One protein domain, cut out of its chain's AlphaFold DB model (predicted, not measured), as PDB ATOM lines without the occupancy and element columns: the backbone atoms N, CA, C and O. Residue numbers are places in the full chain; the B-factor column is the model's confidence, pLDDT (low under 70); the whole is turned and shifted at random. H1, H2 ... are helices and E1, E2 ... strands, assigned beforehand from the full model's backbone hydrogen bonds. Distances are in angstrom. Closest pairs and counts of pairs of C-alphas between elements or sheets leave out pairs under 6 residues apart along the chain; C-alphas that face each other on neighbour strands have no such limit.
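Overview. This is residues 208 to 341 of the 448 residues of an uncharacterized protein of Acidobacteria bacterium (UniProt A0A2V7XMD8). Little regular structure: two antiparallel sheets linked by long loops, a strongly twisted, curled one, E1-E7-E6-E3, and a smaller one, E2-E5-E4, joined where E3 runs on into E4 at 74 degrees. The 134 printed residues hold, in order, E1 H1 E2 E3 E4 E5 E6 E7, mostly strand, with only 47 residues in named elements. The whole is compact, radius of gyration of the C-alphas 13.6 A, spanning 40 by 30 by 29 A.

Along the chain. E1 is residues 221 to 225, from C-alpha (124.244, 118.103, 92.518); H1 229 to 232; E2 274 to 277; E3 290 to 296, 19.0 A; E4 298 to 302; E5 305 to 308; E6 312 to 318, 18.3 A; E7 330 to 340, 22.5 A, ending at C-alpha (109.754, 126.694, 85.655).

Arrangement. Within hydrogen-bond range are N 222 and O 332 of E1 and E7, 2.8 A; N 317 and O 333 of the hairpin E6 and E7, 2.8 A; N 295 and O 312 of E3 and E6, 2.8 A; N 276 and O 306 of E2 and E5, 2.8 A; N 302 and O 305 of the hairpin E4 and E5, 2.9 A. E7 bends by 78 degrees at residue 336. H1, too short for an O i to N i+4 pair, only grazes the larger sheet.

Size, cuts and confidence. The farthest C-alphas, of Ala 266 and Pro 321, are 40.5 A apart. The printed part has no cut. Links H1 to E2, E2 to E3 and E6 to E7 are long. Residues 279 to 280 have pLDDT under 70.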
ATOM      1  N   ILE A 208     113.802 114.699  88.491       97.62
ATOM      2  CA  ILE A 208     114.368 115.144  89.766       97.62
ATOM      3  C   ILE A 208     113.279 115.735  90.660       97.62
ATOM      4  O   ILE A 208     112.224 116.177  90.195       97.62
ATOM      5  N   TRP A 209     113.545 115.764  91.963       97.31
ATOM      6  CA  TRP A 209     112.591 116.265  92.942       97.31
ATOM      7  C   TRP A 209     112.756 117.767  93.217       97.31
ATOM      8  O   TRP A 209     113.802 118.226  93.673       97.31
ATOM      9  N   GLY A 210     111.688 118.538  92.999       96.25
ATOM     10  CA  GLY A 210     111.589 119.968  93.331       96.25
ATOM     11  C   GLY A 210     110.652 120.285  94.505       96.25
ATOM     12  O   GLY A 210     110.471 121.453  94.872       96.25
ATOM     13  N   GLY A 211     110.018 119.264  95.094       95.25
ATOM     14  CA  GLY A 211     108.984 119.425  96.122       95.25
ATOM     15  C   GLY A 211     109.498 119.762  97.526       95.25
ATOM     16  O   GLY A 211     108.710 120.203  98.359       95.25
ATOM     17  N   ASN A 212     110.806 119.645  97.783       95.12
ATOM     18  CA  ASN A 212     111.412 119.956  99.084       95.12
ATOM     19  C   ASN A 212     111.133 121.398  99.547       95.12
ATOM     20  O   ASN A 212     110.905 122.297  98.734       95.12
ATOM     21  N   ALA A 213     111.194 121.636 100.863       93.12
ATOM     22  CA  ALA A 213     111.096 122.984 101.431       93.12
ATOM     23  C   ALA A 213     112.241 123.885 100.931       93.12
ATOM     24  O   ALA A 213     112.005 124.995 100.452       93.12
ATOM     25  N   THR A 214     113.472 123.367 100.961       93.06
ATOM     26  CA  THR A 214     114.624 123.979 100.292       93.06
ATOM     27  C   THR A 214     114.589 123.613  98.815       93.06
ATOM     28  O   THR A 214     114.720 122.441  98.459       93.06
ATOM     29  N   LYS A 215     114.385 124.611  97.952       92.56
ATOM     30  CA  LYS A 215     114.267 124.402  96.505       92.56
ATOM     31  C   LYS A 215     115.617 124.122  95.849       92.56
ATOM     32  O   LYS A 215     116.620 124.682  96.302       92.56
ATOM     33  N   PRO A 216     115.644 123.299  94.785       92.94
ATOM     34  CA  PRO A 216     116.861 123.076  94.031       92.94
ATOM     35  C   PRO A 216     117.389 124.379  93.424       92.94
ATOM     36  O   PRO A 216     116.623 125.257  93.022       92.94
ATOM     37  N   THR A 217     118.711 124.502  93.340       91.56
ATOM     38  CA  THR A 217     119.377 125.672  92.753       91.56
ATOM     39  C   THR A 217     120.305 125.274  91.617       91.56
ATOM     40  O   THR A 217     120.861 124.176  91.605       91.56
ATOM     41  N   ILE A 218     120.541 126.196  90.682       90.81
ATOM     42  CA  ILE A 218     121.618 126.039  89.699       90.81
ATOM     43  C   ILE A 218     122.936 125.829  90.457       90.81
ATOM     44  O   ILE A 218     123.212 126.489  91.458       90.81
ATOM     45  N   GLY A 219     123.723 124.864  90.003       92.19
ATOM     46  CA  GLY A 219     124.973 124.437  90.609       92.19
ATOM     47  C   GLY A 219     124.849 123.284  91.607       92.19
ATOM     48  O   GLY A 219     125.873 122.694  91.953       92.19
ATOM     49  N   GLN A 220     123.636 122.930  92.040       95.19
ATOM     50  CA  GLN A 220     123.411 121.808  92.949       95.19
ATOM     51  C   GLN A 220     123.603 120.465  92.235       95.19
ATOM     52  O   GLN A 220     123.148 120.287  91.106       95.19
ATOM     53  N   THR A 221     124.235 119.514  92.928       97.19
ATOM     54  CA  THR A 221     124.244 118.103  92.518       97.19
ATOM     55  C   THR A 221     122.962 117.420  92.985       97.19
ATOM     56  O   THR A 221     122.588 117.526  94.155       97.19
ATOM     57  N   VAL A 222     122.288 116.736  92.068       96.94
ATOM     58  CA  VAL A 222     121.044 115.998  92.292       96.94
ATOM     59  C   VAL A 222     121.210 114.548  91.858       96.94
ATOM     60  O   VAL A 222     121.975 114.245  90.942       96.94
ATOM     61  N   ASN A 223     120.483 113.656  92.526       96.25
ATOM     62  CA  ASN A 223     120.370 112.264  92.119       96.25
ATOM     63  C   ASN A 223     119.209 112.136  91.125       96.25
ATOM     64  O   ASN A 223     118.052 112.218  91.521       96.25
ATOM     65  N   PHE A 224     119.497 111.983  89.837       96.81
ATOM     66  CA  PHE A 224     118.452 111.876  88.814       96.81
ATOM     67  C   PHE A 224     118.089 110.423  88.480       96.81
ATOM     68  O   PHE A 224     117.089 110.198  87.801       96.81
ATOM     69  N   TRP A 225     118.858 109.438  88.959       96.69
ATOM     70  CA  TRP A 225     118.660 108.026  88.627       96.69
ATOM     71  C   TRP A 225     119.159 107.076  89.723       96.69
ATOM     72  O   TRP A 225     120.221 107.283  90.294       96.69
ATOM     73  N   GLY A 226     118.435 105.986  89.970       94.44
ATOM     74  CA  GLY A 226     118.916 104.846  90.751       94.44
ATOM     75  C   GLY A 226     118.055 104.495  91.963       94.44
ATOM     76  O   GLY A 226     117.043 105.129  92.267       94.44
ATOM     77  N   ASP A 227     118.447 103.447  92.682       92.75
ATOM     78  CA  ASP A 227     117.734 102.914  93.840       92.75
ATOM     79  C   ASP A 227     117.665 103.897  95.012       92.75
ATOM     80  O   ASP A 227     116.636 103.944  95.692       92.75
ATOM     81  N   GLN A 228     118.686 104.748  95.135       92.31
ATOM     82  CA  GLN A 228     118.797 105.845  96.088       92.31
ATOM     83  C   GLN A 228     118.067 107.121  95.658       92.31
ATOM     84  O   GLN A 228     118.196 108.134  96.350       92.31
ATOM     85  N   TRP A 229     117.315 107.132  94.546       94.44
ATOM     86  CA  TRP A 229     116.632 108.344  94.066       94.44
ATOM     87  C   TRP A 229     115.804 109.007  95.172       94.44
ATOM     88  O   TRP A 229     115.876 110.219  95.359       94.44
ATOM     89  N   VAL A 230     115.094 108.209  95.979       93.88
ATOM     90  CA  VAL A 230     114.221 108.691  97.064       93.88
ATOM     91  C   VAL A 230     114.964 109.460  98.165       93.88
ATOM     92  O   VAL A 230     114.347 110.253  98.867       93.88
ATOM     93  N   THR A 231     116.283 109.300  98.303       92.62
ATOM     94  CA  THR A 231     117.060 109.976  99.362       92.62
ATOM     95  C   THR A 231     117.118 111.496  99.188       92.62
ATOM     96  O   THR A 231     117.355 112.215 100.155       92.62
ATOM     97  N   GLN A 232     116.842 112.008  97.982       92.75
ATOM     98  CA  GLN A 232     116.727 113.447  97.731       92.75
ATOM     99  C   GLN A 232     115.417 114.051  98.268       92.75
ATOM    100  O   GLN A 232     115.298 115.274  98.355       92.75
ATOM    101  N   VAL A 233     114.414 113.222  98.580       94.94
ATOM    102  CA  VAL A 233     113.090 113.663  99.028       94.94
ATOM    103  C   VAL A 233     113.127 113.895 100.534       94.94
ATOM    104  O   VAL A 233     113.143 112.957 101.325       94.94
ATOM    105  N   THR A 234     113.108 115.161 100.944       94.06
ATOM    106  CA  THR A 234     113.072 115.569 102.359       94.06
ATOM    107  C   THR A 234     111.715 116.147 102.770       94.06
ATOM    108  O   THR A 234     111.546 116.576 103.908       94.06
ATOM    109  N   GLY A 235     110.758 116.223 101.842       92.12
ATOM    110  CA  GLY A 235     109.399 116.711 102.071       92.12
ATOM    111  C   GLY A 235     108.681 117.081 100.770       92.12
ATOM    112  O   GLY A 235     109.249 116.953  99.684       92.12
ATOM    113  N   GLY A 236     107.448 117.573 100.897       92.38
ATOM    114  CA  GLY A 236     106.578 117.944  99.777       92.38
ATOM    115  C   GLY A 236     105.503 116.895  99.475       92.38
ATOM    116  O   GLY A 236     105.227 116.019 100.291       92.38
ATOM    117  N   GLU A 237     104.881 117.002  98.303       94.50
ATOM    118  CA  GLU A 237     103.738 116.180  97.881       94.50
ATOM    119  C   GLU A 237     104.212 114.853  97.253       94.50
ATOM    120  O   GLU A 237     104.202 114.677  96.035       94.50
ATOM    121  N   TRP A 238     104.676 113.918  98.087       94.00
ATOM    122  CA  TRP A 238     105.269 112.645  97.662       94.00
ATOM    123  C   TRP A 238     104.573 111.432  98.293       94.00
ATOM    124  O   TRP A 238     104.544 111.313  99.515       94.00
ATOM    125  N   ASP A 239     104.082 110.501  97.465       90.25
ATOM    126  CA  ASP A 239     103.381 109.274  97.903       90.25
ATOM    127  C   ASP A 239     103.898 107.990  97.203       90.25
ATOM    128  O   ASP A 239     103.270 106.935  97.210       90.25
ATOM    129  N   SER A 240     105.059 108.044  96.538       76.88
ATOM    130  CA  SER A 240     105.570 106.916  95.728       76.88
ATOM    131  C   SER A 240     106.512 105.948  96.471       76.88
ATOM    132  O   SER A 240     106.798 104.831  96.003       76.88
ATOM    133  N   ASN A 241     106.916 106.308  97.699       77.06
ATOM    134  CA  ASN A 241     107.866 105.551  98.530       77.06
ATOM    135  C   ASN A 241     109.155 105.193  97.751       77.06
ATOM    136  O   ASN A 241     109.480 105.819  96.754       77.06
ATOM    137  N   ALA A 242     109.923 104.177  98.152       83.00
ATOM    138  CA  ALA A 242     111.176 103.805  97.472       83.00
ATOM    139  C   ALA A 242     111.002 103.178  96.062       83.00
ATOM    140  O   ALA A 242     111.968 102.661  95.496       83.00
ATOM    141  N   SER A 243     109.789 103.176  95.493       84.88
ATOM    142  CA  SER A 243     109.465 102.431  94.264       84.88
ATOM    143  C   SER A 243     109.957 103.110  92.983       84.88
ATOM    144  O   SER A 243     110.185 102.430  91.986       84.88
ATOM    145  N   PHE A 244     110.097 104.436  92.995       92.38
ATOM    146  CA  PHE A 244     110.493 105.222  91.830       92.38
ATOM    147  C   PHE A 244     112.002 105.452  91.800       92.38
ATOM    148  O   PHE A 244     112.609 105.763  92.825       92.38
ATOM    149  N   LYS A 245     112.590 105.296  90.613       93.19
ATOM    150  CA  LYS A 245     114.042 105.307  90.392       93.19
ATOM    151  C   LYS A 245     114.529 106.503  89.574       93.19
ATOM    152  O   LYS A 245     115.705 106.565  89.248       93.19
ATOM    153  N   GLY A 246     113.640 107.445  89.250       94.00
ATOM    154  CA  GLY A 246     113.985 108.652  88.495       94.00
ATOM    155  C   GLY A 246     113.780 108.562  86.986       94.00
ATOM    156  O   GLY A 246     114.122 109.514  86.300       94.00
ATOM    157  N   TRP A 247     113.211 107.476  86.455       95.19
ATOM    158  CA  TRP A 247     112.898 107.341  85.025       95.19
ATOM    159  C   TRP A 247     111.391 107.335  84.770       95.19
ATOM    160  O   TRP A 247     110.651 106.592  85.424       95.19
ATOM    161  N   SER A 248     110.949 108.140  83.805       94.19
ATOM    162  CA  SER A 248     109.543 108.280  83.425       94.19
ATOM    163  C   SER A 248     109.283 107.909  81.962       94.19
ATOM    164  O   SER A 248     110.193 107.844  81.141       94.19
ATOM    165  N   LEU A 249     108.015 107.678  81.644       93.62
ATOM    166  CA  LEU A 249     107.450 107.661  80.305       93.62
ATOM    167  C   LEU A 249     106.575 108.909  80.174       93.62
ATOM    168  O   LEU A 249     105.588 109.075  80.891       93.62
ATOM    169  N   VAL A 250     106.981 109.837  79.310       93.56
ATOM    170  CA  VAL A 250     106.301 111.127  79.146       93.56
ATOM    171  C   VAL A 250     105.101 110.954  78.219       93.56
ATOM    172  O   VAL A 250     105.254 110.532  77.076       93.56
ATOM    173  N   ASN A 251     103.913 111.319  78.700       92.44
ATOM    174  CA  ASN A 251     102.631 111.096  78.019       92.44
ATOM    175  C   ASN A 251     102.016 112.395  77.473       92.44
ATOM    176  O   ASN A 251     100.831 112.454  77.146       92.44
ATOM    177  N   THR A 252     102.821 113.454  77.384       91.62
ATOM    178  CA  THR A 252     102.409 114.786  76.939       91.62
ATOM    179  C   THR A 252     103.422 115.382  75.971       91.62
ATOM    180  O   THR A 252     104.612 115.081  76.027       91.62
ATOM    181  N   THR A 253     102.946 116.262  75.093       86.00
ATOM    182  CA  THR A 253     103.782 117.108  74.229       86.00
ATOM    183  C   THR A 253     104.027 118.493  74.830       86.00
ATOM    184  O   THR A 253     104.744 119.298  74.242       86.00
ATOM    185  N   SER A 254     103.410 118.793  75.977       88.38
ATOM    186  CA  SER A 254     103.559 120.071  76.664       88.38
ATOM    187  C   SER A 254     104.776 120.064  77.583       88.38
ATOM    188  O   SER A 254     104.899 119.211  78.459       88.38
ATOM    189  N   ASP A 255     105.601 121.096  77.437       89.06
ATOM    190  CA  ASP A 255     106.758 121.422  78.277       89.06
ATOM    191  C   ASP A 255     106.431 121.578  79.771       89.06
ATOM    192  O   ASP A 255     107.301 121.455  80.623       89.06
ATOM    193  N   LEU A 256     105.188 121.919  80.103       95.50
ATOM    194  CA  LEU A 256     104.683 121.972  81.472       95.50
ATOM    195  C   LEU A 256     103.365 121.217  81.527       95.50
ATOM    196  O   LEU A 256     102.542 121.306  80.615       95.50
ATOM    197  N   CYS A 257     103.131 120.498  82.615       97.44
ATOM    198  CA  CYS A 257     101.921 119.708  82.766       97.44
ATOM    199  C   CYS A 257     101.561 119.614  84.241       97.44
ATOM    200  O   CYS A 257     102.346 119.107  85.039       97.44
ATOM    201  N   GLN A 258     100.379 120.128  84.602       97.06
ATOM    202  CA  GLN A 258      99.898 120.159  85.989       97.06
ATOM    203  C   GLN A 258     100.925 120.778  86.963       97.06
ATOM    204  O   GLN A 258     101.172 120.257  88.052       97.06
ATOM    205  N   ALA A 259     101.576 121.871  86.548       95.81
ATOM    206  CA  ALA A 259     102.768 122.400  87.214       95.81
ATOM    207  C   ALA A 259     102.551 122.765  88.697       95.81
ATOM    208  O   ALA A 259     103.462 122.611  89.505       95.81
ATOM    209  N   ASP A 260     101.344 123.191  89.066       93.56
ATOM    210  CA  ASP A 260     100.941 123.571  90.422       93.56
ATOM    211  C   ASP A 260     100.116 122.496  91.156       93.56
ATOM    212  O   ASP A 260      99.663 122.732  92.282       93.56
ATOM    213  N   ALA A 261      99.931 121.319  90.546       95.75
ATOM    214  CA  ALA A 261      99.115 120.255  91.113       95.75
ATOM    215  C   ALA A 261      99.699 119.663  92.399       95.75
ATOM    216  O   ALA A 261     100.912 119.623  92.611       95.75
ATOM    217  N   ARG A 262      98.802 119.184  93.263       95.69
ATOM    218  CA  ARG A 262      99.099 118.656  94.601       95.69
ATOM    219  C   ARG A 262      98.417 117.312  94.823       95.69
ATOM    220  O   ARG A 262      97.441 116.983  94.158       95.69
ATOM    221  N   ILE A 263      98.904 116.535  95.782       95.12
ATOM    222  CA  ILE A 263      98.259 115.282  96.196       95.12
ATOM    223  C   ILE A 263      97.199 115.574  97.260       95.12
ATOM    224  O   ILE A 263      96.110 115.006  97.223       95.12
ATOM    225  N   SER A 264      97.516 116.480  98.185       93.06
ATOM    226  CA  SER A 264      96.732 116.780  99.385       93.06
ATOM    227  C   SER A 264      95.634 117.836  99.196       93.06
ATOM    228  O   SER A 264      94.769 117.979 100.060       93.06
ATOM    229  N   ALA A 265      95.648 118.591  98.091       93.12
ATOM    230  CA  ALA A 265      94.739 119.715  97.861       93.12
ATOM    231  C   ALA A 265      94.471 119.969  96.367       93.12
ATOM    232  O   ALA A 265      95.086 119.358  95.494       93.12
ATOM    233  N   ALA A 266      93.543 120.884  96.074       92.38
ATOM    234  CA  ALA A 266      93.301 121.371  94.719       92.38
ATOM    235  C   ALA A 266      94.380 122.400  94.280       92.38
ATOM    236  O   ALA A 266      94.817 123.187  95.125       92.38
ATOM    237  N   PRO A 267      94.770 122.442  92.989       95.44
ATOM    238  CA  PRO A 267      94.385 121.494  91.941       95.44
ATOM    239  C   PRO A 267      95.022 120.120  92.187       95.44
ATOM    240  O   PRO A 267      96.207 120.016  92.491       95.44
ATOM    241  N   THR A 268      94.222 119.059  92.105       96.25
ATOM    242  CA  THR A 268      94.674 117.709  92.464       96.25
ATOM    243  C   THR A 268      95.403 117.057  91.296       96.25
ATOM    244  O   THR A 268      94.928 117.110  90.165       96.25
ATOM    245  N   LEU A 269      96.536 116.418  91.584       97.25
ATOM    246  CA  LEU A 269      97.337 115.670  90.621       97.25
ATOM    247  C   LEU A 269      96.531 114.499  90.050       97.25
ATOM    248  O   LEU A 269      96.053 113.635  90.793       97.25
ATOM    249  N   THR A 270      96.441 114.438  88.726       95.50
ATOM    250  CA  THR A 270      95.828 113.333  87.983       95.50
ATOM    251  C   THR A 270      96.849 112.692  87.035       95.50
ATOM    252  O   THR A 270      97.790 113.360  86.602       95.50
ATOM    253  N   PRO A 271      96.700 111.399  86.689       94.88
ATOM    254  CA  PRO A 271      97.545 110.770  85.675       94.88
ATOM    255  C   PRO A 271      97.471 111.508  84.328       94.88
ATOM    256  O   PRO A 271      96.406 111.995  83.952       94.88
ATOM    257  N   GLY A 272      98.584 111.558  83.586       93.50
ATOM    258  CA  GLY A 272      98.597 112.064  82.204       93.50
ATOM    259  C   GLY A 272      99.831 112.865  81.788       93.50
ATOM    260  O   GLY A 272     100.075 112.998  80.596       93.50
ATOM    261  N   CYS A 273     100.635 113.373  82.726       97.00
ATOM    262  CA  CYS A 273     101.867 114.086  82.367       97.00
ATOM    263  C   CYS A 273     103.009 113.115  82.058       97.00
ATOM    264  O   CYS A 273     103.569 113.119  80.965       97.00
ATOM    265  N   TRP A 274     103.321 112.248  83.014       96.44
ATOM    266  CA  TRP A 274     104.225 111.124  82.836       96.44
ATOM    267  C   TRP A 274     103.854 110.018  83.819       96.44
ATOM    268  O   TRP A 274     103.251 110.286  84.865       96.44
ATOM    269  N   ASP A 275     104.209 108.786  83.486       94.19
ATOM    270  CA  ASP A 275     104.064 107.627  84.358       94.19
ATOM    271  C   ASP A 275     105.336 106.766  84.395       94.19
ATOM    272  O   ASP A 275     106.312 107.007  83.692       94.19
ATOM    273  N   SER A 276     105.389 105.814  85.318       93.06
ATOM    274  CA  SER A 276     106.501 104.888  85.493       93.06
ATOM    275  C   SER A 276     105.994 103.637  86.200       93.06
ATOM    276  O   SER A 276     105.286 103.730  87.207       93.06
ATOM    277  N   LYS A 277     106.334 102.458  85.678       87.94
ATOM    278  CA  LYS A 277     105.967 101.181  86.301       87.94
ATOM    279  C   LYS A 277     107.004 100.789  87.340       87.94
ATOM    280  O   LYS A 277     108.206 100.802  87.079       87.94
ATOM    281  N   THR A 278     106.553 100.383  88.522       76.50
ATOM    282  CA  THR A 278     107.474  99.926  89.568       76.50
ATOM    283  C   THR A 278     108.240  98.686  89.114       76.50
ATOM    284  O   THR A 278     107.627  97.701  88.711       76.50
ATOM    285  N   GLY A 279     109.572  98.726  89.194       68.19
ATOM    286  CA  GLY A 279     110.438  97.617  88.775       68.19
ATOM    287  C   GLY A 279     110.716  97.537  87.268       68.19
ATOM    288  O   GLY A 279     111.497  96.681  86.874       68.19
ATOM    289  N   ASN A 280     110.138  98.424  86.447       66.06
ATOM    290  CA  ASN A 280     110.413  98.505  85.012       66.06
ATOM    291  C   ASN A 280     110.862  99.926  84.647       66.06
ATOM    292  O   ASN A 280     110.045 100.830  84.463       66.06
ATOM    293  N   SER A 281     112.173 100.137  84.605       79.44
ATOM    294  CA  SER A 281     112.792 101.405  84.229       79.44
ATOM    295  C   SER A 281     113.938 101.115  83.273       79.44
ATOM    296  O   SER A 281     114.915 100.494  83.680       79.44
ATOM    297  N   ASP A 282     113.805 101.587  82.036       86.44
ATOM    298  CA  ASP A 282     114.744 101.323  80.943       86.44
ATOM    299  C   ASP A 282     115.410 102.631  80.472       86.44
ATOM    300  O   ASP A 282     115.167 103.077  79.345       86.44
ATOM    301  N   PRO A 283     116.200 103.321  81.322       92.44
ATOM    302  CA  PRO A 283     116.916 104.506  80.875       92.44
ATOM    303  C   PRO A 283     118.013 104.145  79.851       92.44
ATOM    304  O   PRO A 283     118.480 103.000  79.809       92.44
ATOM    305  N   PRO A 284     118.468 105.114  79.033       93.69
ATOM    306  CA  PRO A 284     119.518 104.895  78.045       93.69
ATOM    307  C   PRO A 284     120.800 104.345  78.670       93.69
ATOM    308  O   PRO A 284     121.242 104.823  79.706       93.69
ATOM    309  N   ALA A 285     121.449 103.389  78.001       94.19
ATOM    310  CA  ALA A 285     122.708 102.801  78.469       94.19
ATOM    311  C   ALA A 285     123.876 103.803  78.524       94.19
ATOM    312  O   ALA A 285     124.853 103.592  79.237       94.19
ATOM    313  N   GLN A 286     123.791 104.885  77.752       93.50
ATOM    314  CA  GLN A 286     124.789 105.944  77.694       93.50
ATOM    315  C   GLN A 286     124.090 107.292  77.658       93.50
ATOM    316  O   GLN A 286     123.036 107.433  77.037       93.50
ATOM    317  N   LEU A 287     124.716 108.281  78.289       95.12
ATOM    318  CA  LEU A 287     124.235 109.653  78.312       95.12
ATOM    319  C   LEU A 287     125.322 110.592  77.786       95.12
ATOM    320  O   LEU A 287     126.503 110.395  78.090       95.12
ATOM    321  N   PRO A 288     124.950 111.630  77.025       95.75
ATOM    322  CA  PRO A 288     125.848 112.719  76.707       95.75
ATOM    323  C   PRO A 288     126.082 113.574  77.955       95.75
ATOM    324  O   PRO A 288     125.420 113.436  78.985       95.75
ATOM    325  N   ARG A 289     127.028 114.514  77.856       96.12
ATOM    326  CA  ARG A 289     127.397 115.384  78.980       96.12
ATOM    327  C   ARG A 289     126.219 116.197  79.522       96.12
ATOM    328  O   ARG A 289     126.176 116.444  80.723       96.12
ATOM    329  N   TYR A 290     125.295 116.620  78.658       98.00
ATOM    330  CA  TYR A 290     124.147 117.438  79.038       98.00
ATOM    331  C   TYR A 290     122.839 116.799  78.589       98.00
ATOM    332  O   TYR A 290     122.619 116.592  77.394       98.00
ATOM    333  N   ILE A 291     121.957 116.563  79.554       97.88
ATOM    334  CA  ILE A 291     120.604 116.043  79.345       97.88
ATOM    335  C   ILE A 291     119.577 117.018  79.922       97.88
ATOM    336  O   ILE A 291     119.897 117.789  80.831       97.88
ATOM    337  N   SER A 292     118.334 116.988  79.444       96.94
ATOM    338  CA  SER A 292     117.233 117.580  80.205       96.94
ATOM    339  C   SER A 292     116.802 116.660  81.344       96.94
ATOM    340  O   SER A 292     117.031 115.457  81.292       96.94
ATOM    341  N   ALA A 293     116.147 117.207  82.360       97.75
ATOM    342  CA  ALA A 293     115.364 116.431  83.313       97.75
ATOM    343  C   ALA A 293     114.076 117.174  83.661       97.75
ATOM    344  O   ALA A 293     114.052 118.408  83.730       97.75
ATOM    345  N   ILE A 294     113.015 116.409  83.892       98.12
ATOM    346  CA  ILE A 294     111.751 116.887  84.440       98.12
ATOM    347  C   ILE A 294     111.968 117.219  85.912       98.12
ATOM    348  O   ILE A 294     112.574 116.453  86.660       98.12
ATOM    349  N   VAL A 295     111.432 118.349  86.351       98.00
ATOM    350  CA  VAL A 295     111.330 118.688  87.767       98.00
ATOM    351  C   VAL A 295     109.891 118.462  88.195       98.00
ATOM    352  O   VAL A 295     108.983 119.146  87.720       98.00
ATOM    353  N   SER A 296     109.684 117.518  89.105       97.81
ATOM    354  CA  SER A 296     108.366 117.245  89.680       97.81
ATOM    355  C   SER A 296     108.273 117.776  91.104       97.81
ATOM    356  O   SER A 296     109.230 117.720  91.879       97.81
ATOM    357  N   THR A 297     107.098 118.286  91.452       97.12
ATOM    358  CA  THR A 297     106.766 118.781  92.798       97.12
ATOM    359  C   THR A 297     105.650 117.976  93.453       97.12
ATOM    360  O   THR A 297     105.498 118.063  94.671       97.12
ATOM    361  N   ALA A 298     104.923 117.175  92.669       97.06
ATOM    362  CA  ALA A 298     103.935 116.218  93.135       97.06
ATOM    363  C   ALA A 298     104.106 114.885  92.396       97.06
ATOM    364  O   ALA A 298     104.065 114.847  91.164       97.06
ATOM    365  N   ILE A 299     104.304 113.796  93.144       96.88
ATOM    366  CA  ILE A 299     104.407 112.435  92.594       96.88
ATOM    367  C   ILE A 299     103.600 111.480  93.463       96.88
ATOM    368  O   ILE A 299     103.857 111.330  94.661       96.88
ATOM    369  N   LYS A 300     102.654 110.788  92.834       95.31
ATOM    370  CA  LYS A 300     101.734 109.855  93.477       95.31
ATOM    371  C   LYS A 300     101.907 108.452  92.917       95.31
ATOM    372  O   LYS A 300     102.221 108.271  91.742       95.31
ATOM    373  N   LYS A 301     101.672 107.451  93.761       93.38
ATOM    374  CA  LYS A 301     101.576 106.055  93.342       93.38
ATOM    375  C   LYS A 301     100.132 105.581  93.432       93.38
ATOM    376  O   LYS A 301      99.414 105.882  94.380       93.38
ATOM    377  N   SER A 302      99.699 104.836  92.425       91.62
ATOM    378  CA  SER A 302      98.435 104.112  92.422       91.62
ATOM    379  C   SER A 302      98.706 102.716  91.879       91.62
ATOM    380  O   SER A 302      99.122 102.569  90.732       91.62
ATOM    381  N   ASN A 303      98.519 101.698  92.719       88.56
ATOM    382  CA  ASN A 303      98.916 100.318  92.425       88.56
ATOM    383  C   ASN A 303     100.408 100.222  92.041       88.56
ATOM    384  O   ASN A 303     101.271 100.611  92.826       88.56
ATOM    385  N   ASP A 304     100.719  99.699  90.859       89.38
ATOM    386  CA  ASP A 304     102.059  99.530  90.291       89.38
ATOM    387  C   ASP A 304     102.519 100.722  89.431       89.38
ATOM    388  O   ASP A 304     103.629 100.704  88.893       89.38
ATOM    389  N   VAL A 305     101.699 101.776  89.331       91.62
ATOM    390  CA  VAL A 305     101.982 102.963  88.520       91.62
ATOM    391  C   VAL A 305     102.331 104.151  89.409       91.62
ATOM    392  O   VAL A 305     101.578 104.549  90.299       91.62
ATOM    393  N   VAL A 306     103.481 104.749  89.132       95.00
ATOM    394  CA  VAL A 306     103.907 106.045  89.658       95.00
ATOM    395  C   VAL A 306     103.639 107.090  88.588       95.00
ATOM    396  O   VAL A 306     103.979 106.870  87.436       95.00
ATOM    397  N   TYR A 307     103.062 108.226  88.951       95.81
ATOM    398  CA  TYR A 307     102.876 109.358  88.045       95.81
ATOM    399  C   TYR A 307     103.143 110.664  88.776       95.81
ATOM    400  O   TYR A 307     103.022 110.750  90.002       95.81
ATOM    401  N   GLY A 308     103.487 111.699  88.025       96.69
ATOM    402  CA  GLY A 308     103.762 113.008  88.593       96.69
ATOM    403  C   GLY A 308     103.477 114.134  87.626       96.69
ATOM    404  O   GLY A 308     103.133 113.909  86.469       96.69
ATOM    405  N   ASN A 309     103.608 115.356  88.126       97.69
ATOM    406  CA  ASN A 309     103.517 116.552  87.306       97.69
ATOM    407  C   ASN A 309     104.847 116.890  86.619       97.69
ATOM    408  O   ASN A 309     105.909 116.360  86.954       97.69
ATOM    409  N   ILE A 310     104.784 117.825  85.676       97.94
ATOM    410  CA  ILE A 310     105.936 118.501  85.079       97.94
ATOM    411  C   ILE A 310     105.862 119.959  85.528       97.94
ATOM    412  O   ILE A 310     105.166 120.784  84.929       97.94
ATOM    413  N   ALA A 311     106.534 120.250  86.639       97.38
ATOM    414  CA  ALA A 311     106.560 121.570  87.259       97.38
ATOM    415  C   ALA A 311     107.646 122.478  86.659       97.38
ATOM    416  O   ALA A 311     107.560 123.704  86.754       97.38
ATOM    417  N   GLY A 312     108.642 121.883  86.008       96.31
ATOM    418  CA  GLY A 312     109.667 122.576  85.245       96.31
ATOM    419  C   GLY A 312     110.597 121.599  84.535       96.31
ATOM    420  O   GLY A 312     110.476 120.384  84.688       96.31
ATOM    421  N   HIS A 313     111.565 122.148  83.813       96.19
ATOM    422  CA  HIS A 313     112.628 121.412  83.149       96.19
ATOM    423  C   HIS A 313     113.965 122.086  83.410       96.19
ATOM    424  O   HIS A 313     114.100 123.314  83.346       96.19
ATOM    425  N   VAL A 314     114.977 121.266  83.645       97.31
ATOM    426  CA  VAL A 314     116.360 121.705  83.828       97.31
ATOM    427  C   VAL A 314     117.276 121.025  82.833       97.31
ATOM    428  O   VAL A 314     116.931 119.985  82.280       97.31
ATOM    429  N   VAL A 315     118.457 121.606  82.652       97.56
ATOM    430  CA  VAL A 315     119.600 120.919  82.054       97.56
ATOM    431  C   VAL A 315     120.499 120.417  83.179       97.56
ATOM    432  O   VAL A 315     120.869 121.186  84.074       97.56
ATOM    433  N   ILE A 316     120.851 119.138  83.118       98.12
ATOM    434  CA  ILE A 316     121.769 118.468  84.033       98.12
ATOM    435  C   ILE A 316     123.070 118.164  83.292       98.12
ATOM    436  O   ILE A 316     123.058 117.562  82.221       98.12
ATOM    437  N   GLU A 317     124.194 118.563  83.882       98.19
ATOM    438  CA  GLU A 317     125.514 118.041  83.541       98.19
ATOM    439  C   GLU A 317     125.708 116.687  84.229       98.19
ATOM    440  O   GLU A 317     125.782 116.624  85.460       98.19
ATOM    441  N   VAL A 318     125.762 115.610  83.447       98.00
ATOM    442  CA  VAL A 318     125.911 114.239  83.953       98.00
ATOM    443  C   VAL A 318     127.307 114.065  84.551       98.00
ATOM    444  O   VAL A 318     128.314 114.357  83.904       98.00
ATOM    445  N   GLN A 319     127.378 113.587  85.795       97.50
ATOM    446  CA  GLN A 319     128.639 113.271  86.460       97.50
ATOM    447  C   GLN A 319     128.996 111.803  86.229       97.50
ATOM    448  O   GLN A 319     128.156 110.916  86.338       97.50
ATOM    449  N   SER A 320     130.264 111.558  85.905       93.38
ATOM    450  CA  SER A 320     130.798 110.207  85.740       93.38
ATOM    451  C   SER A 320     131.156 109.591  87.102       93.38
ATOM    452  O   SER A 320     131.688 110.312  87.954       93.38
ATOM    453  N   PRO A 321     130.944 108.276  87.301       94.06
ATOM    454  CA  PRO A 321     130.361 107.323  86.349       94.06
ATOM    455  C   PRO A 321     128.823 107.347  86.323       94.06
ATOM    456  O   PRO A 321     128.181 107.623  87.332       94.06
ATOM    457  N   TYR A 322     128.248 106.995  85.168       95.25
ATOM    458  CA  TYR A 322     126.829 106.671  84.994       95.25
ATOM    459  C   TYR A 322     126.694 105.211  84.545       95.25
ATOM    460  O   TYR A 322     127.492 104.748  83.730       95.25
ATOM    461  N   ASP A 323     125.673 104.524  85.051       93.88
ATOM    462  CA  ASP A 323     125.264 103.191  84.612       93.88
ATOM    463  C   ASP A 323     123.725 103.130  84.612       93.88
ATOM    464  O   ASP A 323     123.068 103.729  85.471       93.88
ATOM    465  N   ASN A 324     123.134 102.446  83.630       94.31
ATOM    466  CA  ASN A 324     121.682 102.338  83.492       94.31
ATOM    467  C   ASN A 324     121.057 101.299  84.436       94.31
ATOM    468  O   ASN A 324     119.838 101.154  84.465       94.31
ATOM    469  N   ASN A 325     121.862 100.597  85.232       92.75
ATOM    470  CA  ASN A 325     121.417  99.751  86.326       92.75
ATOM    471  C   ASN A 325     121.076 100.607  87.564       92.75
ATOM    472  O   ASN A 325     121.896 101.416  88.006       92.75
ATOM    473  N   PRO A 326     119.895 100.417  88.186       91.56
ATOM    474  CA  PRO A 326     119.481 101.221  89.332       91.56
ATOM    475  C   PRO A 326     120.367 101.048  90.574       91.56
ATOM    476  O   PRO A 326     120.319 101.903  91.451       91.56
ATOM    477  N   GLY A 327     121.185  99.996  90.673       92.56
ATOM    478  CA  GLY A 327     122.173  99.850  91.751       92.56
ATOM    479  C   GLY A 327     123.309 100.884  91.712       92.56
ATOM    480  O   GLY A 327     124.097 100.961  92.653       92.56
ATOM    481  N   HIS A 328     123.396 101.687  90.648       92.50
ATOM    482  CA  HIS A 328     124.375 102.753  90.491       92.50
ATOM    483  C   HIS A 328     123.659 104.109  90.391       92.50
ATOM    484  O   HIS A 328     122.886 104.327  89.456       92.50
ATOM    485  N   PRO A 329     123.881 105.040  91.337       93.75
ATOM    486  CA  PRO A 329     123.219 106.334  91.293       93.75
ATOM    487  C   PRO A 329     123.724 107.171  90.111       93.75
ATOM    488  O   PRO A 329     124.927 107.377  89.955       93.75
ATOM    489  N   GLY A 330     122.802 107.711  89.317       96.75
ATOM    490  CA  GLY A 330     123.092 108.751  88.338       96.75
ATOM    491  C   GLY A 330     123.059 110.118  89.010       96.75
ATOM    492  O   GLY A 330     121.995 110.626  89.375       96.75
ATOM    493  N   LEU A 331     124.238 110.710  89.182       97.81
ATOM    494  CA  LEU A 331     124.400 112.043  89.752       97.81
ATOM    495  C   LEU A 331     124.636 113.068  88.652       97.81
ATOM    496  O   LEU A 331     125.305 112.802  87.654       97.81
ATOM    497  N   GLY A 332     124.116 114.273  88.847       97.81
ATOM    498  CA  GLY A 332     124.372 115.357  87.917       97.81
ATOM    499  C   GLY A 332     124.176 116.729  88.529       97.81
ATOM    500  O   GLY A 332     123.472 116.897  89.523       97.81
ATOM    501  N   LYS A 333     124.825 117.729  87.936       98.06
ATOM    502  CA  LYS A 333     124.766 119.121  88.383       98.06
ATOM    503  C   LYS A 333     123.733 119.889  87.568       98.06
ATOM    504  O   LYS A 333     123.794 119.881  86.344       98.06
ATOM    505  N   ILE A 334     122.816 120.599  88.220       96.94
ATOM    506  CA  ILE A 334     121.880 121.494  87.523       96.94
ATOM    507  C   ILE A 334     122.677 122.668  86.947       96.94
ATOM    508  O   ILE A 334     123.288 123.418  87.705       96.94
ATOM    509  N   VAL A 335     122.672 122.854  85.627       94.56
ATOM    510  CA  VAL A 335     123.436 123.930  84.959       94.56
ATOM    511  C   VAL A 335     122.552 124.995  84.320       94.56
ATOM    512  O   VAL A 335     122.986 126.132  84.164       94.56
ATOM    513  N   ALA A 336     121.298 124.673  84.008       91.94
ATOM    514  CA  ALA A 336     120.341 125.644  83.497       91.94
ATOM    515  C   ALA A 336     118.901 125.247  83.830       91.94
ATOM    516  O   ALA A 336     118.612 124.087  84.119       91.94
ATOM    517  N   VAL A 337     117.991 126.218  83.744       93.00
ATOM    518  CA  VAL A 337     116.548 126.000  83.884       93.00
ATOM    519  C   VAL A 337     115.877 126.403  82.576       93.00
ATOM    520  O   VAL A 337     115.916 127.574  82.201       93.00
ATOM    521  N   ILE A 338     115.271 125.433  81.892       92.25
ATOM    522  CA  ILE A 338     114.618 125.608  80.588       92.25
ATOM    523  C   ILE A 338     113.276 126.317  80.802       92.25
ATOM    524  O   ILE A 338     113.039 127.406  80.282       92.25
ATOM    525  N   ASN A 339     112.434 125.754  81.668       90.12
ATOM    526  CA  ASN A 339     111.146 126.308  82.075       90.12
ATOM    527  C   ASN A 339     110.897 126.014  83.570       90.12
ATOM    528  O   ASN A 339     111.562 125.169  84.167       90.12
ATOM    529  N   ASP A 340     110.023 126.786  84.211       90.75
ATOM    530  CA  ASP A 340     109.754 126.694  85.655       90.75
ATOM    531  C   ASP A 340     108.337 127.177  85.948       90.75
ATOM    532  O   ASP A 340     108.114 128.310  86.377       90.75
ATOM    533  N   GLY A 341     107.369 126.323  85.628       89.12
ATOM    534  CA  GLY A 341     105.949 126.623  85.782       89.12
ATOM    535  C   GLY A 341     105.521 126.806  87.235       89.12
ATOM    536  O   GLY A 341     104.564 127.527  87.494       89.12
TER     537      GLY A 341